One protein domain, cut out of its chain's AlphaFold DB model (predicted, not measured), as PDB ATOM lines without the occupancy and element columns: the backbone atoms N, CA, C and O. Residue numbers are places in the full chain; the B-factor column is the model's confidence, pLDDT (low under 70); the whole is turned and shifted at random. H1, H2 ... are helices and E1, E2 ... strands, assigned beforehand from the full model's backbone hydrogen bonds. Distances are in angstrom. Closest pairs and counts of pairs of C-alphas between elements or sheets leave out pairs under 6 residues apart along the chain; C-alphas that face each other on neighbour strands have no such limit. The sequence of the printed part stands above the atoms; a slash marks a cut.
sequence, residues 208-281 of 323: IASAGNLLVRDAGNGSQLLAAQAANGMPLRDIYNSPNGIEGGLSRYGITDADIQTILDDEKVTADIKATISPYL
ATOM      1  N   ILE A 208     174.479 128.365 169.473       91.00
ATOM      2  CA  ILE A 208     173.053 128.577 169.186       91.00
ATOM      3  C   ILE A 208     172.708 128.113 167.767       91.00
ATOM      4  O   ILE A 208     171.772 127.332 167.589       91.00
ATOM      5  N   ALA A 209     173.476 128.578 166.779       92.75
ATOM      6  CA  ALA A 209     173.295 128.284 165.358       92.75
ATOM      7  C   ALA A 209     174.645 128.310 164.626       92.75
ATOM      8  O   ALA A 209     175.574 128.997 165.056       92.75
ATOM      9  N   SER A 210     174.756 127.579 163.517       91.62
ATOM     10  CA  SER A 210     175.962 127.534 162.680       91.62
ATOM     11  C   SER A 210     175.616 127.321 161.211       91.62
ATOM     12  O   SER A 210     174.782 126.467 160.908       91.62
ATOM     13  N   ALA A 211     176.317 128.012 160.318       92.06
ATOM     14  CA  ALA A 211     176.253 127.826 158.874       92.06
ATOM     15  C   ALA A 211     177.642 128.078 158.269       92.06
ATOM     16  O   ALA A 211     178.214 129.148 158.469       92.06
ATOM     17  N   GLY A 212     178.213 127.078 157.592       89.44
ATOM     18  CA  GLY A 212     179.592 127.149 157.103       89.44
ATOM     19  C   GLY A 212     180.564 127.520 158.226       89.44
ATOM     20  O   GLY A 212     180.584 126.881 159.279       89.44
ATOM     21  N   ASN A 213     181.334 128.588 158.011       87.75
ATOM     22  CA  ASN A 213     182.271 129.113 159.005       87.75
ATOM     23  C   ASN A 213     181.637 130.121 159.980       87.75
ATOM     24  O   ASN A 213     182.327 130.587 160.884       87.75
ATOM     25  N   LEU A 214     180.365 130.493 159.805       90.81
ATOM     26  CA  LEU A 214     179.645 131.466 160.628       90.81
ATOM     27  C   LEU A 214     178.872 130.774 161.755       90.81
ATOM     28  O   LEU A 214     178.213 129.756 161.554       90.81
ATOM     29  N   LEU A 215     178.910 131.361 162.950       89.94
ATOM     30  CA  LEU A 215     178.234 130.854 164.137       89.94
ATOM     31  C   LEU A 215     177.579 131.986 164.915       89.94
ATOM     32  O   LEU A 215     178.038 133.130 164.927       89.94
ATOM     33  N   VAL A 216     176.540 131.610 165.648       91.81
ATOM     34  CA  VAL A 216     175.918 132.418 166.687       91.81
ATOM     35  C   VAL A 216     176.084 131.680 168.004       91.81
ATOM     36  O   VAL A 216     175.751 130.497 168.100       91.81
ATOM     37  N   ARG A 217     176.602 132.367 169.022       89.56
ATOM     38  CA  ARG A 217     176.831 131.789 170.349       89.56
ATOM     39  C   ARG A 217     176.184 132.594 171.465       89.56
ATOM     40  O   ARG A 217     175.999 133.798 171.317       89.56
ATOM     41  N   ASP A 218     175.887 131.938 172.579       88.50
ATOM     42  CA  ASP A 218     175.480 132.590 173.825       88.50
ATOM     43  C   ASP A 218     176.702 133.238 174.497       88.50
ATOM     44  O   ASP A 218     177.762 132.624 174.638       88.50
ATOM     45  N   ALA A 219     176.564 134.494 174.916       84.00
ATOM     46  CA  ALA A 219     177.571 135.230 175.674       84.00
ATOM     47  C   ALA A 219     177.616 134.841 177.166       84.00
ATOM     48  O   ALA A 219     178.429 135.385 177.915       84.00
ATOM     49  N   GLY A 220     176.737 133.943 177.622       83.69
ATOM     50  CA  GLY A 220     176.604 133.520 179.019       83.69
ATOM     51  C   GLY A 220     175.761 134.468 179.877       83.69
ATOM     52  O   GLY A 220     175.616 134.256 181.079       83.69
ATOM     53  N   ASN A 221     175.199 135.517 179.274       85.25
ATOM     54  CA  ASN A 221     174.297 136.482 179.906       85.25
ATOM     55  C   ASN A 221     172.935 136.569 179.184       85.25
ATOM     56  O   ASN A 221     172.190 137.522 179.407       85.25
ATOM     57  N   GLY A 222     172.632 135.612 178.298       83.62
ATOM     58  CA  GLY A 222     171.430 135.603 177.461       83.62
ATOM     59  C   GLY A 222     171.527 136.458 176.192       83.62
ATOM     60  O   GLY A 222     170.600 136.443 175.386       83.62
ATOM     61  N   SER A 223     172.632 137.186 175.987       88.94
ATOM     62  CA  SER A 223     172.922 137.862 174.715       88.94
ATOM     63  C   SER A 223     173.574 136.895 173.733       88.94
ATOM     64  O   SER A 223     174.309 135.995 174.132       88.94
ATOM     65  N   GLN A 224     173.356 137.117 172.440       91.75
ATOM     66  CA  GLN A 224     174.008 136.353 171.380       91.75
ATOM     67  C   GLN A 224     175.172 137.140 170.771       91.75
ATOM     68  O   GLN A 224     175.160 138.371 170.758       91.75
ATOM     69  N   LEU A 225     176.178 136.429 170.264       89.00
ATOM     70  CA  LEU A 225     177.350 136.995 169.597       89.00
ATOM     71  C   LEU A 225     177.594 136.294 168.263       89.00
ATOM     72  O   LEU A 225     177.472 135.071 168.169       89.00
ATOM     73  N   LEU A 226     177.996 137.075 167.259       90.25
ATOM     74  CA  LEU A 226     178.518 136.551 166.002       90.25
ATOM     75  C   LEU A 226     179.939 136.034 166.214       90.25
ATOM     76  O   LEU A 226     180.781 136.703 166.820       90.25
ATOM     77  N   ALA A 227     180.214 134.857 165.677       87.69
ATOM     78  CA  ALA A 227     181.531 134.255 165.700       87.69
ATOM     79  C   ALA A 227     181.825 133.542 164.380       87.69
ATOM     80  O   ALA A 227     180.923 133.217 163.614       87.69
ATOM     81  N   ALA A 228     183.103 133.283 164.138       85.69
ATOM     82  CA  ALA A 228     183.584 132.439 163.066       85.69
ATOM     83  C   ALA A 228     184.368 131.251 163.630       85.69
ATOM     84  O   ALA A 228     185.100 131.398 164.611       85.69
ATOM     85  N   GLN A 229     184.250 130.091 162.995       83.06
ATOM     86  CA  GLN A 229     185.028 128.884 163.269       83.06
ATOM     87  C   GLN A 229     185.478 128.312 161.932       83.06
ATOM     88  O   GLN A 229     184.686 128.241 161.000       83.06
ATOM     89  N   ALA A 230     186.746 127.923 161.826       80.81
ATOM     90  CA  ALA A 230     187.219 127.296 160.601       80.81
ATOM     91  C   ALA A 230     186.612 125.895 160.437       80.81
ATOM     92  O   ALA A 230     186.264 125.240 161.423       80.81
ATOM     93  N   ALA A 231     186.583 125.396 159.204       81.19
ATOM     94  CA  ALA A 231     186.023 124.093 158.844       81.19
ATOM     95  C   ALA A 231     186.677 122.901 159.574       81.19
ATOM     96  O   ALA A 231     186.048 121.863 159.767       81.19
ATOM     97  N   ASN A 232     187.927 123.043 160.029       74.88
ATOM     98  CA  ASN A 232     188.627 122.048 160.854       74.88
ATOM     99  C   ASN A 232     188.236 122.100 162.356       74.88
ATOM    100  O   ASN A 232     188.785 121.365 163.183       74.88
ATOM    101  N   GLY A 233     187.303 122.984 162.726       74.31
ATOM    102  CA  GLY A 233     186.816 123.205 164.085       74.31
ATOM    103  C   GLY A 233     187.619 124.220 164.913       74.31
ATOM    104  O   GLY A 233     187.330 124.377 166.104       74.31
ATOM    105  N   MET A 234     188.616 124.916 164.347       70.75
ATOM    106  CA  MET A 234     189.508 125.822 165.087       70.75
ATOM    107  C   MET A 234     189.972 127.059 164.292       70.75
ATOM    108  O   MET A 234     190.270 126.950 163.117       70.75
ATOM    109  N   PRO A 235     190.205 128.217 164.934       65.69
ATOM    110  CA  PRO A 235     189.720 128.630 166.242       65.69
ATOM    111  C   PRO A 235     188.384 129.374 166.135       65.69
ATOM    112  O   PRO A 235     188.089 130.003 165.126       65.69
ATOM    113  N   LEU A 236     187.631 129.400 167.239       67.75
ATOM    114  CA  LEU A 236     186.485 130.299 167.374       67.75
ATOM    115  C   LEU A 236     186.969 131.744 167.592       67.75
ATOM    116  O   LEU A 236     187.712 132.035 168.547       67.75
ATOM    117  N   ARG A 237     186.545 132.650 166.712       75.25
ATOM    118  CA  ARG A 237     186.823 134.092 166.748       75.25
ATOM    119  C   ARG A 237     185.515 134.860 166.810       75.25
ATOM    120  O   ARG A 237     184.626 134.589 166.021       75.25
ATOM    121  N   ASP A 238     185.410 135.811 167.726       78.62
ATOM    122  CA  ASP A 238     184.244 136.689 167.760       78.62
ATOM    123  C   ASP A 238     184.335 137.689 166.607       78.62
ATOM    124  O   ASP A 238     185.396 138.269 166.358       78.62
ATOM    125  N   ILE A 239     183.223 137.888 165.908       82.38
ATOM    126  CA  ILE A 239     183.090 138.921 164.887       82.38
ATOM    127  C   ILE A 239     182.611 140.175 165.614       82.38
ATOM    128  O   ILE A 239     181.501 140.222 166.144       82.38
ATOM    129  N   TYR A 240     183.480 141.183 165.693       75.50
ATOM    130  CA  TYR A 240     183.168 142.426 166.395       75.50
ATOM    131  C   TYR A 240     181.944 143.103 165.780       75.50
ATOM    132  O   TYR A 240     181.924 143.354 164.575       75.50
ATOM    133  N   ASN A 241     180.974 143.466 166.626       70.69
ATOM    134  CA  ASN A 241     179.751 144.163 166.231       70.69
ATOM    135  C   ASN A 241     180.040 145.633 165.866       70.69
ATOM    136  O   ASN A 241     179.800 146.562 166.633       70.69
ATOM    137  N   SER A 242     180.665 145.820 164.711       74.00
ATOM    138  CA  SER A 242     181.011 147.099 164.096       74.00
ATOM    139  C   SER A 242     181.018 146.901 162.583       74.00
ATOM    140  O   SER A 242     181.387 145.802 162.160       74.00
ATOM    141  N   PRO A 243     180.701 147.916 161.760       72.00
ATOM    142  CA  PRO A 243     180.632 147.715 160.317       72.00
ATOM    143  C   PRO A 243     181.899 147.115 159.703       72.00
ATOM    144  O   PRO A 243     181.857 146.042 159.105       72.00
ATOM    145  N   ASN A 244     183.053 147.710 160.012       71.81
ATOM    146  CA  ASN A 244     184.355 147.208 159.565       71.81
ATOM    147  C   ASN A 244     184.688 145.815 160.131       71.81
ATOM    148  O   ASN A 244     185.428 145.044 159.522       71.81
ATOM    149  N   GLY A 245     184.180 145.493 161.325       74.56
ATOM    150  CA  GLY A 245     184.378 144.194 161.963       74.56
ATOM    151  C   GLY A 245     183.586 143.082 161.282       74.56
ATOM    152  O   GLY A 245     184.130 141.996 161.092       74.56
ATOM    153  N   ILE A 246     182.344 143.369 160.886       79.62
ATOM    154  CA  ILE A 246     181.454 142.408 160.234       79.62
ATOM    155  C   ILE A 246     181.890 142.198 158.787       79.62
ATOM    156  O   ILE A 246     182.233 141.076 158.437       79.62
ATOM    157  N   GLU A 247     181.989 143.253 157.977       78.62
ATOM    158  CA  GLU A 247     182.371 143.136 156.561       78.62
ATOM    159  C   GLU A 247     183.761 142.502 156.388       78.62
ATOM    160  O   GLU A 247     183.956 141.545 155.629       78.62
ATOM    161  N   GLY A 248     184.734 142.964 157.180       76.12
ATOM    162  CA  GLY A 248     186.054 142.347 157.216       76.12
ATOM    163  C   GLY A 248     186.006 140.912 157.742       76.12
ATOM    164  O   GLY A 248     186.778 140.069 157.304       76.12
ATOM    165  N   GLY A 249     185.135 140.603 158.702       78.75
ATOM    166  CA  GLY A 249     184.962 139.248 159.227       78.75
ATOM    167  C   GLY A 249     184.423 138.280 158.175       78.75
ATOM    168  O   GLY A 249     185.005 137.218 157.972       78.75
ATOM    169  N   LEU A 250     183.358 138.659 157.468       83.94
ATOM    170  CA  LEU A 250     182.705 137.809 156.470       83.94
ATOM    171  C   LEU A 250     183.681 137.378 155.371       83.94
ATOM    172  O   LEU A 250     183.849 136.187 155.110       83.94
ATOM    173  N   SER A 251     184.403 138.345 154.805       79.44
ATOM    174  CA  SER A 251     185.410 138.093 153.773       79.44
ATOM    175  C   SER A 251     186.604 137.278 154.294       79.44
ATOM    176  O   SER A 251     186.968 136.268 153.695       79.44
ATOM    177  N   ARG A 252     187.193 137.649 155.439       80.94
ATOM    178  CA  ARG A 252     188.378 136.963 155.995       80.94
ATOM    179  C   ARG A 252     188.106 135.546 156.483       80.94
ATOM    180  O   ARG A 252     189.038 134.748 156.545       80.94
ATOM    181  N   TYR A 253     186.875 135.244 156.879       84.88
ATOM    182  CA  TYR A 253     186.506 133.929 157.401       84.88
ATOM    183  C   TYR A 253     185.799 133.054 156.369       84.88
ATOM    184  O   TYR A 253     185.324 131.980 156.725       84.88
ATOM    185  N   GLY A 254     185.743 133.466 155.100       87.00
ATOM    186  CA  GLY A 254     185.147 132.642 154.050       87.00
ATOM    187  C   GLY A 254     183.637 132.455 154.208       87.00
ATOM    188  O   GLY A 254     183.112 131.431 153.790       87.00
ATOM    189  N   ILE A 255     182.950 133.398 154.861       90.00
ATOM    190  CA  ILE A 255     181.516 133.305 155.153       90.00
ATOM    191  C   ILE A 255     180.741 133.776 153.931       90.00
ATOM    192  O   ILE A 255     180.842 134.940 153.548       90.00
ATOM    193  N   THR A 256     179.968 132.883 153.331       91.75
ATOM    194  CA  THR A 256     179.217 133.133 152.097       91.75
ATOM    195  C   THR A 256     177.846 133.755 152.371       91.75
ATOM    196  O   THR A 256     177.323 133.687 153.484       91.75
ATOM    197  N   ASP A 257     177.201 134.299 151.336       91.56
ATOM    198  CA  ASP A 257     175.809 134.766 151.446       91.56
ATOM    199  C   ASP A 257     174.836 133.640 151.826       91.56
ATOM    200  O   ASP A 257     173.848 133.880 152.518       91.56
ATOM    201  N   ALA A 258     175.125 132.399 151.422       93.75
ATOM    202  CA  ALA A 258     174.327 131.238 151.808       93.75
ATOM    203  C   ALA A 258     174.426 130.955 153.318       93.75
ATOM    204  O   ALA A 258     173.427 130.596 153.947       93.75
ATOM    205  N   ASP A 259     175.604 131.168 153.910       94.00
ATOM    206  CA  ASP A 259     175.804 131.034 155.354       94.00
ATOM    207  C   ASP A 259     175.029 132.118 156.112       94.00
ATOM    208  O   ASP A 259     174.325 131.823 157.079       94.00
ATOM    209  N   ILE A 260     175.097 133.367 155.633       94.56
ATOM    210  CA  ILE A 260     174.342 134.493 156.198       94.56
ATOM    211  C   ILE A 260     172.841 134.200 156.139       94.56
ATOM    212  O   ILE A 260     172.159 134.308 157.159       94.56
ATOM    213  N   GLN A 261     172.330 133.790 154.975       96.06
ATOM    214  CA  GLN A 261     170.914 133.479 154.793       96.06
ATOM    215  C   GLN A 261     170.458 132.357 155.736       96.06
ATOM    216  O   GLN A 261     169.431 132.489 156.394       96.06
ATOM    217  N   THR A 262     171.267 131.308 155.895       96.81
ATOM    218  CA  THR A 262     170.968 130.207 156.823       96.81
ATOM    219  C   THR A 262     170.849 130.692 158.274       96.81
ATOM    220  O   THR A 262     169.943 130.271 158.989       96.81
ATOM    221  N   ILE A 263     171.715 131.612 158.716       96.00
ATOM    222  CA  ILE A 263     171.624 132.217 160.057       96.00
ATOM    223  C   ILE A 263     170.402 133.137 160.195       96.00
ATOM    224  O   ILE A 263     169.783 133.178 161.260       96.00
ATOM    225  N   LEU A 264     170.027 133.867 159.141       96.31
ATOM    226  CA  LEU A 264     168.816 134.696 159.138       96.31
ATOM    227  C   LEU A 264     167.537 133.852 159.245       96.31
ATOM    228  O   LEU A 264     166.582 134.275 159.905       96.31
ATOM    229  N   ASP A 265     167.542 132.657 158.661       96.88
ATOM    230  CA  ASP A 265     166.403 131.738 158.658       96.88
ATOM    231  C   ASP A 265     166.286 130.911 159.954       96.88
ATOM    232  O   ASP A 265     165.209 130.400 160.259       96.88
ATOM    233  N   ASP A 266     167.344 130.820 160.769       97.00
ATOM    234  CA  ASP A 266     167.326 130.048 162.019       97.00
ATOM    235  C   ASP A 266     166.446 130.722 163.095       97.00
ATOM    236  O   ASP A 266     166.635 131.883 163.476       97.00
ATOM    237  N   GLU A 267     165.450 129.992 163.603       96.50
ATOM    238  CA  GLU A 267     164.478 130.478 164.594       96.50
ATOM    239  C   GLU A 267     165.091 130.754 165.978       96.50
ATOM    240  O   GLU A 267     164.522 131.512 166.763       96.50
ATOM    241  N   LYS A 268     166.250 130.163 166.294       94.75
ATOM    242  CA  LYS A 268     166.938 130.340 167.585       94.75
ATOM    243  C   LYS A 268     167.757 131.628 167.639       94.75
ATOM    244  O   LYS A 268     168.162 132.055 168.723       94.75
ATOM    245  N   VAL A 269     168.033 132.233 166.486       95.81
ATOM    246  CA  VAL A 269     168.834 133.454 166.376       95.81
ATOM    247  C   VAL A 269     167.972 134.667 166.722       95.81
ATOM    248  O   VAL A 269     166.863 134.830 166.210       95.81
ATOM    249  N   THR A 270     168.467 135.536 167.606       94.94
ATOM    250  CA  THR A 270     167.716 136.713 168.063       94.94
ATOM    251  C   THR A 270     167.545 137.751 166.959       94.94
ATOM    252  O   THR A 270     168.366 137.874 166.049       94.94
ATOM    253  N   ALA A 271     166.489 138.564 167.074       94.94
ATOM    254  CA  ALA A 271     166.233 139.672 166.155       94.94
ATOM    255  C   ALA A 271     167.423 140.644 166.055       94.94
ATOM    256  O   ALA A 271     167.717 141.120 164.963       94.94
ATOM    257  N   ASP A 272     168.146 140.875 167.155       92.31
ATOM    258  CA  ASP A 272     169.320 141.755 167.183       92.31
ATOM    259  C   ASP A 272     170.461 141.226 166.307       92.31
ATOM    260  O   ASP A 272     171.065 141.983 165.546       92.31
ATOM    261  N   ILE A 273     170.734 139.916 166.352       93.12
ATOM    262  CA  ILE A 273     171.740 139.295 165.484       93.12
ATOM    263  C   ILE A 273     171.297 139.355 164.023       93.12
ATOM    264  O   ILE A 273     172.094 139.719 163.157       93.12
ATOM    265  N   LYS A 274     170.018 139.079 163.741       95.06
ATOM    266  CA  LYS A 274     169.476 139.170 162.377       95.06
ATOM    267  C   LYS A 274     169.564 140.593 161.823       95.06
ATOM    268  O   LYS A 274     170.004 140.789 160.692       95.06
ATOM    269  N   ALA A 275     169.218 141.598 162.625       92.75
ATOM    270  CA  ALA A 275     169.351 143.008 162.261       92.75
ATOM    271  C   ALA A 275     170.818 143.418 162.055       92.75
ATOM    272  O   ALA A 275     171.110 144.235 161.189       92.75
ATOM    273  N   THR A 276     171.738 142.818 162.814       91.56
ATOM    274  CA  THR A 276     173.177 143.069 162.689       91.56
ATOM    275  C   THR A 276     173.745 142.514 161.384       91.56
ATOM    276  O   THR A 276     174.536 143.197 160.743       91.56
ATOM    277  N   ILE A 277     173.368 141.297 160.974       91.31
ATOM    278  CA  ILE A 277     173.994 140.624 159.822       91.31
ATOM    279  C   ILE A 277     173.243 140.812 158.495       91.31
ATOM    280  O   ILE A 277     173.867 140.778 157.437       91.31
ATOM    281  N   SER A 278     171.932 141.069 158.523       93.19
ATOM    282  CA  SER A 278     171.124 141.251 157.303       93.19
ATOM    283  C   SER A 278     171.619 142.333 156.329       93.19
ATOM    284  O   SER A 278     171.512 142.089 155.128       93.19
ATOM    285  N   PRO A 279     172.215 143.469 156.760       93.44
ATOM    286  CA  PRO A 279     172.741 144.466 155.825       93.44
ATOM    287  C   PRO A 279     173.931 143.975 154.992       93.44
ATOM    288  O   PRO A 279     174.286 144.629 154.020       93.44
ATOM    289  N   TYR A 280     174.552 142.854 155.372       89.75
ATOM    290  CA  TYR A 280     175.738 142.306 154.713       89.75
ATOM    291  C   TYR A 280     175.421 141.152 153.756       89.75
ATOM    292  O   TYR A 280     176.337 140.538 153.213       89.75
ATOM    293  N   LEU A 281     174.143 140.842 153.526       89.75
ATOM    294  CA  LEU A 281     173.763 139.927 152.455       89.75
ATOM    295  C   LEU A 281     174.145 140.552 151.099       89.75
ATOM    296  O   LEU A 281     173.788 141.695 150.823       89.75
TER     297      LEU A 281
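Overview. This is residues 208 to 281 of the 323 residues of an uncharacterized protein of Verrucomicrobia bacterium (UniProt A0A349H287). A small three-stranded sheet is covered on one face by three helices, making two layers; H2 and H3 form a hairpin. The 74 printed residues include E1 E2 E3 H1 H2 H3 in chain order, a mixed class; the sheet, E1-E2-E3, is an antiparallel meander, each strand beside the one before. It is compact, radius of gyration of the C-alphas 11.0 A, spanning 26 by 24 by 21 A.

Arrangement. E1, residues 208 to 211, E2, 214 to 218, and E3, 224 to 228, make two hairpins; within hydrogen-bond range are N 211 and O 214, 2.9 A, and N 215 and O 227, 2.8 A. H2, residues 257 to 265, is on the sheet over E1, height 7.5 A; their closest C-alphas, Ala 211 and Asp 259, are 4.8 A apart. H3, residues 271 to 280, touches H2 at a shallow tilt of 21 degrees, opposite ways; closest C-alphas Leu 264 and Lys 274, 5.6 A. H1, residues 243 to 252, only just touches H3, with 3 pairs of C-alphas within 8 A, the closest Glu 247 and Tyr 280, 6.9 A. Every O i to N i+4 pair is within hydrogen-bond range in H1 and H2, 4 of 6 in H3.

Along the chain. H3 measures 15.1 A, H1 and E2 13.9 A each. E1 begins at C-alpha 208 (173.053, 128.577, 169.186); H3 ends at C-alpha 280 (175.738, 142.306, 154.713).

Size, cuts and confidence. The printed part has no cut. The link from E3 to H1 is long, 14 residues; pLDDT is under 70 at residues 235 to 236.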